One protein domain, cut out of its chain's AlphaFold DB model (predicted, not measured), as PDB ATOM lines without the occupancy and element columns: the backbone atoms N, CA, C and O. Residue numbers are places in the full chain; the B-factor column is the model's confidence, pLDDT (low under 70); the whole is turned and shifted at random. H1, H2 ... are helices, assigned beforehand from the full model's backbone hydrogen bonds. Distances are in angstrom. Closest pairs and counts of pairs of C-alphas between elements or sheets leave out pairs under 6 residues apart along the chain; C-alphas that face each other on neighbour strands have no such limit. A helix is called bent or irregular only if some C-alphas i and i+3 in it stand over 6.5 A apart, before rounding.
ATOM      1  N   GLU A   2     -66.365  22.394  -2.245       79.69
ATOM      2  CA  GLU A   2     -65.058  21.991  -2.806       79.69
ATOM      3  C   GLU A   2     -64.346  23.067  -3.644       79.69
ATOM      4  O   GLU A   2     -63.175  23.340  -3.408       79.69
ATOM      5  N   PHE A   3     -65.046  23.744  -4.560       84.88
ATOM      6  CA  PHE A   3     -64.450  24.790  -5.406       84.88
ATOM      7  C   PHE A   3     -63.758  25.906  -4.602       84.88
ATOM      8  O   PHE A   3     -62.632  26.288  -4.910       84.88
ATOM      9  N   TRP A   4     -64.402  26.386  -3.534       91.44
ATOM     10  CA  TRP A   4     -63.846  27.423  -2.659       91.44
ATOM     11  C   TRP A   4     -62.591  26.945  -1.928       91.44
ATOM     12  O   TRP A   4     -61.655  27.721  -1.755       91.44
ATOM     13  N   ASN A   5     -62.544  25.663  -1.557       91.62
ATOM     14  CA  ASN A   5     -61.359  25.058  -0.956       91.62
ATOM     15  C   ASN A   5     -60.199  24.972  -1.964       91.62
ATOM     16  O   ASN A   5     -59.071  25.331  -1.644       91.62
ATOM     17  N   HIS A   6     -60.480  24.572  -3.208       90.44
ATOM     18  CA  HIS A   6     -59.466  24.479  -4.265       90.44
ATOM     19  C   HIS A   6     -58.896  25.856  -4.619       90.44
ATOM     20  O   HIS A   6     -57.681  26.009  -4.743       90.44
ATOM     21  N   LEU A   7     -59.756  26.876  -4.705       92.62
ATOM     22  CA  LEU A   7     -59.330  28.255  -4.925       92.62
ATOM     23  C   LEU A   7     -58.495  28.788  -3.750       92.62
ATOM     24  O   LEU A   7     -57.460  29.412  -3.969       92.62
ATOM     25  N   GLY A   8     -58.914  28.507  -2.512       96.12
ATOM     26  CA  GLY A   8     -58.170  28.876  -1.307       96.12
ATOM     27  C   GLY A   8     -56.779  28.240  -1.257       96.12
ATOM     28  O   GLY A   8     -55.800  28.931  -0.981       96.12
ATOM     29  N   MET A   9     -56.668  26.951  -1.595       95.62
ATOM     30  CA  MET A   9     -55.383  26.249  -1.679       95.62
ATOM     31  C   MET A   9     -54.490  26.805  -2.792       95.62
ATOM     32  O   MET A   9     -53.307  27.044  -2.556       95.62
ATOM     33  N   ALA A  10     -55.043  27.055  -3.983       93.38
ATOM     34  CA  ALA A  10     -54.294  27.655  -5.085       93.38
ATOM     35  C   ALA A  10     -53.741  29.037  -4.698       93.38
ATOM     36  O   ALA A  10     -52.561  29.311  -4.912       93.38
ATOM     37  N   LEU A  11     -54.559  29.878  -4.055       95.75
ATOM     38  CA  LEU A  11     -54.131  31.189  -3.568       95.75
ATOM     39  C   LEU A  11     -53.045  31.075  -2.490       95.75
ATOM     40  O   LEU A  11     -52.047  31.791  -2.553       95.75
ATOM     41  N   ALA A  12     -53.203  30.163  -1.527       96.56
ATOM     42  CA  ALA A  12     -52.203  29.933  -0.488       96.56
ATOM     43  C   ALA A  12     -50.848  29.515  -1.083       96.56
ATOM     44  O   ALA A  12     -49.813  30.046  -0.684       96.56
ATOM     45  N   LEU A  13     -50.847  28.617  -2.075       96.56
ATOM     46  CA  LEU A  13     -49.625  28.191  -2.762       96.56
ATOM     47  C   LEU A  13     -48.963  29.335  -3.531       96.56
ATOM     48  O   LEU A  13     -47.745  29.483  -3.446       96.56
ATOM     49  N   VAL A  14     -49.739  30.167  -4.230       95.81
ATOM     50  CA  VAL A  14     -49.209  31.354  -4.924       95.81
ATOM     51  C   VAL A  14     -48.524  32.298  -3.934       95.81
ATOM     52  O   VAL A  14     -47.395  32.707  -4.183       95.81
ATOM     53  N   LEU A  15     -49.145  32.577  -2.782       96.38
ATOM     54  CA  LEU A  15     -48.554  33.437  -1.749       96.38
ATOM     55  C   LEU A  15     -47.265  32.853  -1.160       96.38
ATOM     56  O   LEU A  15     -46.296  33.587  -0.957       96.38
ATOM     57  N   VAL A  16     -47.231  31.541  -0.906       96.69
ATOM     58  CA  VAL A  16     -46.010  30.864  -0.449       96.69
ATOM     59  C   VAL A  16     -44.909  31.015  -1.497       96.69
ATOM     60  O   VAL A  16     -43.818  31.467  -1.159       96.69
ATOM     61  N   ILE A  17     -45.192  30.698  -2.763       95.38
ATOM     62  CA  ILE A  17     -44.206  30.761  -3.852       95.38
ATOM     63  C   ILE A  17     -43.702  32.194  -4.064       95.38
ATOM     64  O   ILE A  17     -42.489  32.397  -4.154       95.38
ATOM     65  N   GLU A  18     -44.591  33.191  -4.090       94.19
ATOM     66  CA  GLU A  18     -44.190  34.597  -4.222       94.19
ATOM     67  C   GLU A  18     -43.346  35.081  -3.037       94.19
ATOM     68  O   GLU A  18     -42.418  35.866  -3.228       94.19
ATOM     69  N   GLY A  19     -43.615  34.591  -1.824       94.44
ATOM     70  CA  GLY A  19     -42.851  34.934  -0.624       94.44
ATOM     71  C   GLY A  19     -41.459  34.294  -0.553       94.44
ATOM     72  O   GLY A  19     -40.556  34.866   0.065       94.44
ATOM     73  N   LEU A  20     -41.240  33.142  -1.202       96.25
ATOM     74  CA  LEU A  20     -39.960  32.420  -1.141       96.25
ATOM     75  C   LEU A  20     -38.799  33.224  -1.740       96.25
ATOM     76  O   LEU A  20     -37.721  33.276  -1.148       96.25
ATOM     77  N   GLY A  21     -39.010  33.867  -2.890       94.06
ATOM     78  CA  GLY A  21     -37.998  34.683  -3.570       94.06
ATOM     79  C   GLY A  21     -37.403  35.799  -2.696       94.06
ATOM     80  O   GLY A  21     -36.185  35.806  -2.475       94.06
ATOM     81  N   PRO A  22     -38.217  36.736  -2.171       94.31
ATOM     82  CA  PRO A  22     -37.735  37.817  -1.317       94.31
ATOM     83  C   PRO A  22     -37.214  37.326   0.040       94.31
ATOM     84  O   PRO A  22     -36.287  37.939   0.567       94.31
ATOM     85  N   PHE A  23     -37.766  36.240   0.592       96.50
ATOM     86  CA  PHE A  23     -37.331  35.705   1.884       96.50
ATOM     87  C   PHE A  23     -35.965  35.007   1.802       96.50
ATOM     88  O   PHE A  23     -35.080  35.293   2.606       96.50
ATOM     89  N   LEU A  24     -35.768  34.121   0.819       96.94
ATOM     90  CA  LEU A  24     -34.536  33.337   0.687       96.94
ATOM     91  C   LEU A  24     -33.411  34.116  -0.006       96.94
ATOM     92  O   LEU A  24     -32.247  33.988   0.374       96.94
ATOM     93  N   PHE A  25     -33.733  34.929  -1.020       95.25
ATOM     94  CA  PHE A  25     -32.734  35.585  -1.873       95.25
ATOM     95  C   PHE A  25     -33.039  37.072  -2.133       95.25
ATOM     96  O   PHE A  25     -33.122  37.494  -3.293       95.25
ATOM     97  N   PRO A  26     -33.119  37.926  -1.096       93.44
ATOM     98  CA  PRO A  26     -33.569  39.316  -1.232       93.44
ATOM     99  C   PRO A  26     -32.752  40.139  -2.244       93.44
ATOM    100  O   PRO A  26     -33.301  40.930  -3.012       93.44
ATOM    101  N   GLY A  27     -31.428  39.944  -2.299       95.75
ATOM    102  CA  GLY A  27     -30.548  40.677  -3.217       95.75
ATOM    103  C   GLY A  27     -30.641  40.227  -4.682       95.75
ATOM    104  O   GLY A  27     -30.486  41.045  -5.591       95.75
ATOM    105  N   ALA A  28     -30.877  38.937  -4.938       94.00
ATOM    106  CA  ALA A  28     -31.109  38.434  -6.294       94.00
ATOM    107  C   ALA A  28     -32.513  38.822  -6.772       94.00
ATOM    108  O   ALA A  28     -32.656  39.333  -7.882       94.00
ATOM    109  N   TRP A  29     -33.507  38.690  -5.892       94.56
ATOM    110  CA  TRP A  29     -34.888  39.080  -6.147       94.56
ATOM    111  C   TRP A  29     -35.009  40.562  -6.515       94.56
ATOM    112  O   TRP A  29     -35.562  40.894  -7.561       94.56
ATOM    113  N   ARG A  30     -34.387  41.460  -5.735       94.12
ATOM    114  CA  ARG A  30     -34.377  42.904  -6.035       94.12
ATOM    115  C   ARG A  30     -33.748  43.220  -7.393       94.12
ATOM    116  O   ARG A  30     -34.249  44.080  -8.112       94.12
ATOM    117  N   ARG A  31     -32.661  42.527  -7.761       95.44
ATOM    118  CA  ARG A  31     -32.009  42.699  -9.069       95.44
ATOM    119  C   ARG A  31     -32.913  42.231 -10.208       95.44
ATOM    120  O   ARG A  31     -33.090  42.987 -11.158       95.44
ATOM    121  N   ALA A  32     -33.521  41.053 -10.092       92.06
ATOM    122  CA  ALA A  32     -34.460  40.541 -11.089       92.06
ATOM    123  C   ALA A  32     -35.638  41.507 -11.300       92.06
ATOM    124  O   ALA A  32     -35.915  41.899 -12.431       92.06
ATOM    125  N   PHE A  33     -36.242  41.996 -10.212       91.88
ATOM    126  CA  PHE A  33     -37.309  42.998 -10.277       91.88
ATOM    127  C   PHE A  33     -36.857  44.289 -10.967       91.88
ATOM    128  O   PHE A  33     -37.548  44.806 -11.839       91.88
ATOM    129  N   SER A  34     -35.668  44.800 -10.629       95.00
ATOM    130  CA  SER A  34     -35.141  46.016 -11.263       95.00
ATOM    131  C   SER A  34     -34.893  45.847 -12.765       95.00
ATOM    132  O   SER A  34     -35.110  46.783 -13.530       95.00
ATOM    133  N   GLN A  35     -34.501  44.647 -13.204       93.62
ATOM    134  CA  GLN A  35     -34.351  44.335 -14.625       93.62
ATOM    135  C   GLN A  35     -35.710  44.263 -15.324       93.62
ATOM    136  O   GLN A  35     -35.840  44.776 -16.430       93.62
ATOM    137  N   MET A  36     -36.728  43.695 -14.670       92.19
ATOM    138  CA  MET A  36     -38.098  43.668 -15.196       92.19
ATOM    139  C   MET A  36     -38.668  45.079 -15.370       92.19
ATOM    140  O   MET A  36     -39.284  45.360 -16.392       92.19
ATOM    141  N   LEU A  37     -38.413  45.983 -14.419       92.44
ATOM    142  CA  LEU A  37     -38.836  47.386 -14.506       92.44
ATOM    143  C   LEU A  37     -38.118  48.169 -15.617       92.44
ATOM    144  O   LEU A  37     -38.648  49.166 -16.096       92.44
ATOM    145  N   ALA A  38     -36.928  47.730 -16.033       94.50
ATOM    146  CA  ALA A  38     -36.191  48.330 -17.144       94.50
ATOM    147  C   ALA A  38     -36.668  47.839 -18.527       94.50
ATOM    148  O   ALA A  38     -36.241  48.383 -19.550       94.50
ATOM    149  N   LEU A  39     -37.528  46.816 -18.583       94.12
ATOM    150  CA  LEU A  39     -38.105  46.331 -19.834       94.12
ATOM    151  C   LEU A  39     -39.106  47.337 -20.405       94.12
ATOM    152  O   LEU A  39     -39.823  48.028 -19.685       94.12
ATOM    153  N   ARG A  40     -39.208  47.372 -21.736       94.62
ATOM    154  CA  ARG A  40     -40.262  48.146 -22.407       94.62
ATOM    155  C   ARG A  40     -41.621  47.493 -22.159       94.62
ATOM    156  O   ARG A  40     -41.715  46.267 -22.105       94.62
ATOM    157  N   GLU A  41     -42.691  48.286 -22.142       93.31
ATOM    158  CA  GLU A  41     -44.061  47.787 -21.922       93.31
ATOM    159  C   GLU A  41     -44.435  46.622 -22.853       93.31
ATOM    160  O   GLU A  41     -45.030  45.637 -22.419       93.31
ATOM    161  N   GLY A  42     -44.033  46.686 -24.128       94.38
ATOM    162  CA  GLY A  42     -44.271  45.607 -25.091       94.38
ATOM    163  C   GLY A  42     -43.581  44.288 -24.722       94.38
ATOM    164  O   GLY A  42     -44.165  43.223 -24.900       94.38
ATOM    165  N   GLN A  43     -42.369  44.347 -24.161       94.56
ATOM    166  CA  GLN A  43     -41.631  43.155 -23.726       94.56
ATOM    167  C   GLN A  43     -42.270  42.544 -22.481       94.56
ATOM    168  O   GLN A  43     -42.463  41.332 -22.431       94.56
ATOM    169  N   LEU A  44     -42.660  43.376 -21.510       94.12
ATOM    170  CA  LEU A  44     -43.337  42.911 -20.301       94.12
ATOM    171  C   LEU A  44     -44.675  42.236 -20.640       94.12
ATOM    172  O   LEU A  44     -44.964  41.143 -20.154       94.12
ATOM    173  N   ARG A  45     -45.455  42.839 -21.549       94.88
ATOM    174  CA  ARG A  45     -46.702  42.247 -22.059       94.88
ATOM    175  C   ARG A  45     -46.460  40.925 -22.779       94.88
ATOM    176  O   ARG A  45     -47.236  39.998 -22.588       94.88
ATOM    177  N   PHE A  46     -45.401  40.821 -23.581       96.19
ATOM    178  CA  PHE A  46     -45.073  39.580 -24.282       96.19
ATOM    179  C   PHE A  46     -44.684  38.452 -23.317       96.19
ATOM    180  O   PHE A  46     -45.170  37.334 -23.470       96.19
ATOM    181  N   ILE A  47     -43.884  38.746 -22.287       95.06
ATOM    182  CA  ILE A  47     -43.557  37.780 -21.226       95.06
ATOM    183  C   ILE A  47     -44.837  37.314 -20.520       95.06
ATOM    184  O   ILE A  47     -45.034  36.114 -20.336       95.06
ATOM    185  N   GLY A  48     -45.739  38.246 -20.193       94.75
ATOM    186  CA  GLY A  48     -47.045  37.921 -19.617       94.75
ATOM    187  C   GLY A  48     -47.895  37.028 -20.529       94.75
ATOM    188  O   GLY A  48     -48.431  36.023 -20.071       94.75
ATOM    189  N   LEU A  49     -47.971  37.339 -21.827       97.56
ATOM    190  CA  LEU A  49     -48.683  36.520 -22.816       97.56
ATOM    191  C   LEU A  49     -48.102  35.109 -22.921       97.56
ATOM    192  O   LEU A  49     -48.863  34.145 -22.981       97.56
ATOM    193  N   LEU A  50     -46.776  34.976 -22.913       97.25
ATOM    194  CA  LEU A  50     -46.112  33.677 -22.947       97.25
ATOM    195  C   LEU A  50     -46.420  32.863 -21.682       97.25
ATOM    196  O   LEU A  50     -46.726  31.678 -21.785       97.25
ATOM    197  N   GLY A  51     -46.431  33.505 -20.511       96.19
ATOM    198  CA  GLY A  51     -46.853  32.878 -19.255       96.19
ATOM    199  C   GLY A  51     -48.302  32.383 -19.296       96.19
ATOM    200  O   GLY A  51     -48.568  31.237 -18.936       96.19
ATOM    201  N   ILE A  52     -49.229  33.204 -19.802       97.19
ATOM    202  CA  ILE A  52     -50.638  32.818 -19.987       97.19
ATOM    203  C   ILE A  52     -50.751  31.636 -20.955       97.19
ATOM    204  O   ILE A  52     -51.445  30.669 -20.653       97.19
ATOM    205  N   ALA A  53     -50.060  31.683 -22.096       98.12
ATOM    206  CA  ALA A  53     -50.105  30.622 -23.100       98.12
ATOM    207  C   ALA A  53     -49.587  29.284 -22.551       98.12
ATOM    208  O   ALA A  53     -50.228  28.254 -22.748       98.12
ATOM    209  N   VAL A  54     -48.469  29.299 -21.818       97.81
ATOM    210  CA  VAL A  54     -47.931  28.100 -21.154       97.81
ATOM    211  C   VAL A  54     -48.887  27.595 -20.074       97.81
ATOM    212  O   VAL A  54     -49.138  26.396 -20.007       97.81
ATOM    213  N   GLY A  55     -49.461  28.487 -19.262       94.56
ATOM    214  CA  GLY A  55     -50.446  28.119 -18.244       94.56
ATOM    215  C   GLY A  55     -51.685  27.455 -18.844       94.56
ATOM    216  O   GLY A  55     -52.102  26.401 -18.373       94.56
ATOM    217  N   LEU A  56     -52.229  28.016 -19.927       97.06
ATOM    218  CA  LEU A  56     -53.350  27.424 -20.661       97.06
ATOM    219  C   LEU A  56     -52.986  26.064 -21.259       97.06
ATOM    220  O   LEU A  56     -53.780  25.134 -21.169       97.06
ATOM    221  N   LEU A  57     -51.788  25.928 -21.833       97.81
ATOM    222  CA  LEU A  57     -51.323  24.654 -22.375       97.81
ATOM    223  C   LEU A  57     -51.215  23.584 -21.281       97.81
ATOM    224  O   LEU A  57     -51.676  22.466 -21.479       97.81
ATOM    225  N   LEU A  58     -50.648  23.923 -20.120       95.38
ATOM    226  CA  LEU A  58     -50.557  23.006 -18.981       95.38
ATOM    227  C   LEU A  58     -51.935  22.625 -18.443       95.38
ATOM    228  O   LEU A  58     -52.157  21.454 -18.156       95.38
ATOM    229  N   LEU A  59     -52.861  23.581 -18.342       93.94
ATOM    230  CA  LEU A  59     -54.243  23.293 -17.962       93.94
ATOM    231  C   LEU A  59     -54.889  22.316 -18.949       93.94
ATOM    232  O   LEU A  59     -55.445  21.322 -18.516       93.94
ATOM    233  N   LEU A  60     -54.739  22.525 -20.260       96.12
ATOM    234  CA  LEU A  60     -55.279  21.612 -21.275       96.12
ATOM    235  C   LEU A  60     -54.641  20.213 -21.271       96.12
ATOM    236  O   LEU A  60     -55.260  19.277 -21.761       96.12
ATOM    237  N   LEU A  61     -53.399  20.078 -20.796       96.69
ATOM    238  CA  LEU A  61     -52.698  18.790 -20.725       96.69
ATOM    239  C   LEU A  61     -52.964  18.027 -19.420       96.69
ATOM    240  O   LEU A  61     -52.864  16.802 -19.412       96.69
ATOM    241  N   LEU A  62     -53.200  18.740 -18.316       91.38
ATOM    242  CA  LEU A  62     -53.361  18.162 -16.975       91.38
ATOM    243  C   LEU A  62     -54.828  17.995 -16.557       91.38
ATOM    244  O   LEU A  62     -55.100  17.193 -15.663       91.38
ATOM    245  N   GLN A  63     -55.738  18.773 -17.147       78.12
ATOM    246  CA  GLN A  63     -57.188  18.603 -17.018       78.12
ATOM    247  C   GLN A  63     -57.708  17.604 -18.048       78.12
ATOM    248  O   GLN A  63     -58.684  16.903 -17.702       78.12
TER     249      GLN A  63
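What this domain is: This is residues 2 to 63 of the 63 residues of the protein "DUF2065 domain-containing protein" of Comamonas terrigena (UniProt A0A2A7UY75). The longest helix, H1, and the nearly as long H3 are the two arms of an open, skewed U, and the short helix H2 joins them across one end. The space between the arms is empty, and H1 and H3 meet nowhere. The printed part has 62 residues with three named helices, in the order H1, H2, H3, and no named strand; its class is all helix. The whole is loose, with a radius of gyration of the C-alphas of 15.0 A, and spans 41 by 28 by 17 A.

Where its parts are: H1, residues 2 to 24, begins with C-alpha 2 at (-65.058, 21.991, -2.806) and is 32.7 A long from first to last C-alpha. It is neither bent nor irregular, but only just: C-alphas 18 and 21 are 6.2 A apart. H2, residues 26 to 37, begins with C-alpha 26 at (-33.569, 39.316, -1.232) and is 16.4 A long. H3, residues 41 to 62, is 31.4 A long and ends with C-alpha 62 at (-53.361, 18.162, -16.975).

How they stand to each other: H1 and H2 only just touch, with 3 pairs of C-alphas within 8 A, and only at the corner by their link. H1 touches H2 with residues 21 to 22 alone, and H2 touches H1 with residues 29 to 30 alone; the closest C-alphas of the two helices, those of Pro 22 and Trp 29, are 5.7 A apart. Their lines are about perpendicular, at 75 degrees. H2 and H3 are close but not clearly touching, the closest C-alphas being those of Met 36 and Leu 44 at 7.4 A. They run opposite ways at a steep tilt of 69 degrees, only just short of about perpendicular. H1 and H3 are apart. In H2 and H3 every O i to N i+4 pair is within hydrogen-bond range; in H1, 17 of 19 are.

The domain as a whole: The C-alphas farthest apart, of Glu 2 and Ala 38, are 41.6 A apart. Residues 2 to 19, of H1, stand free, as do residues 45 to 63, of which 45 to 62 belong to H3. Both links are tight, and the printed part has no cut. The mean pLDDT of the printed part is 94.2, and no printed residue is under 70.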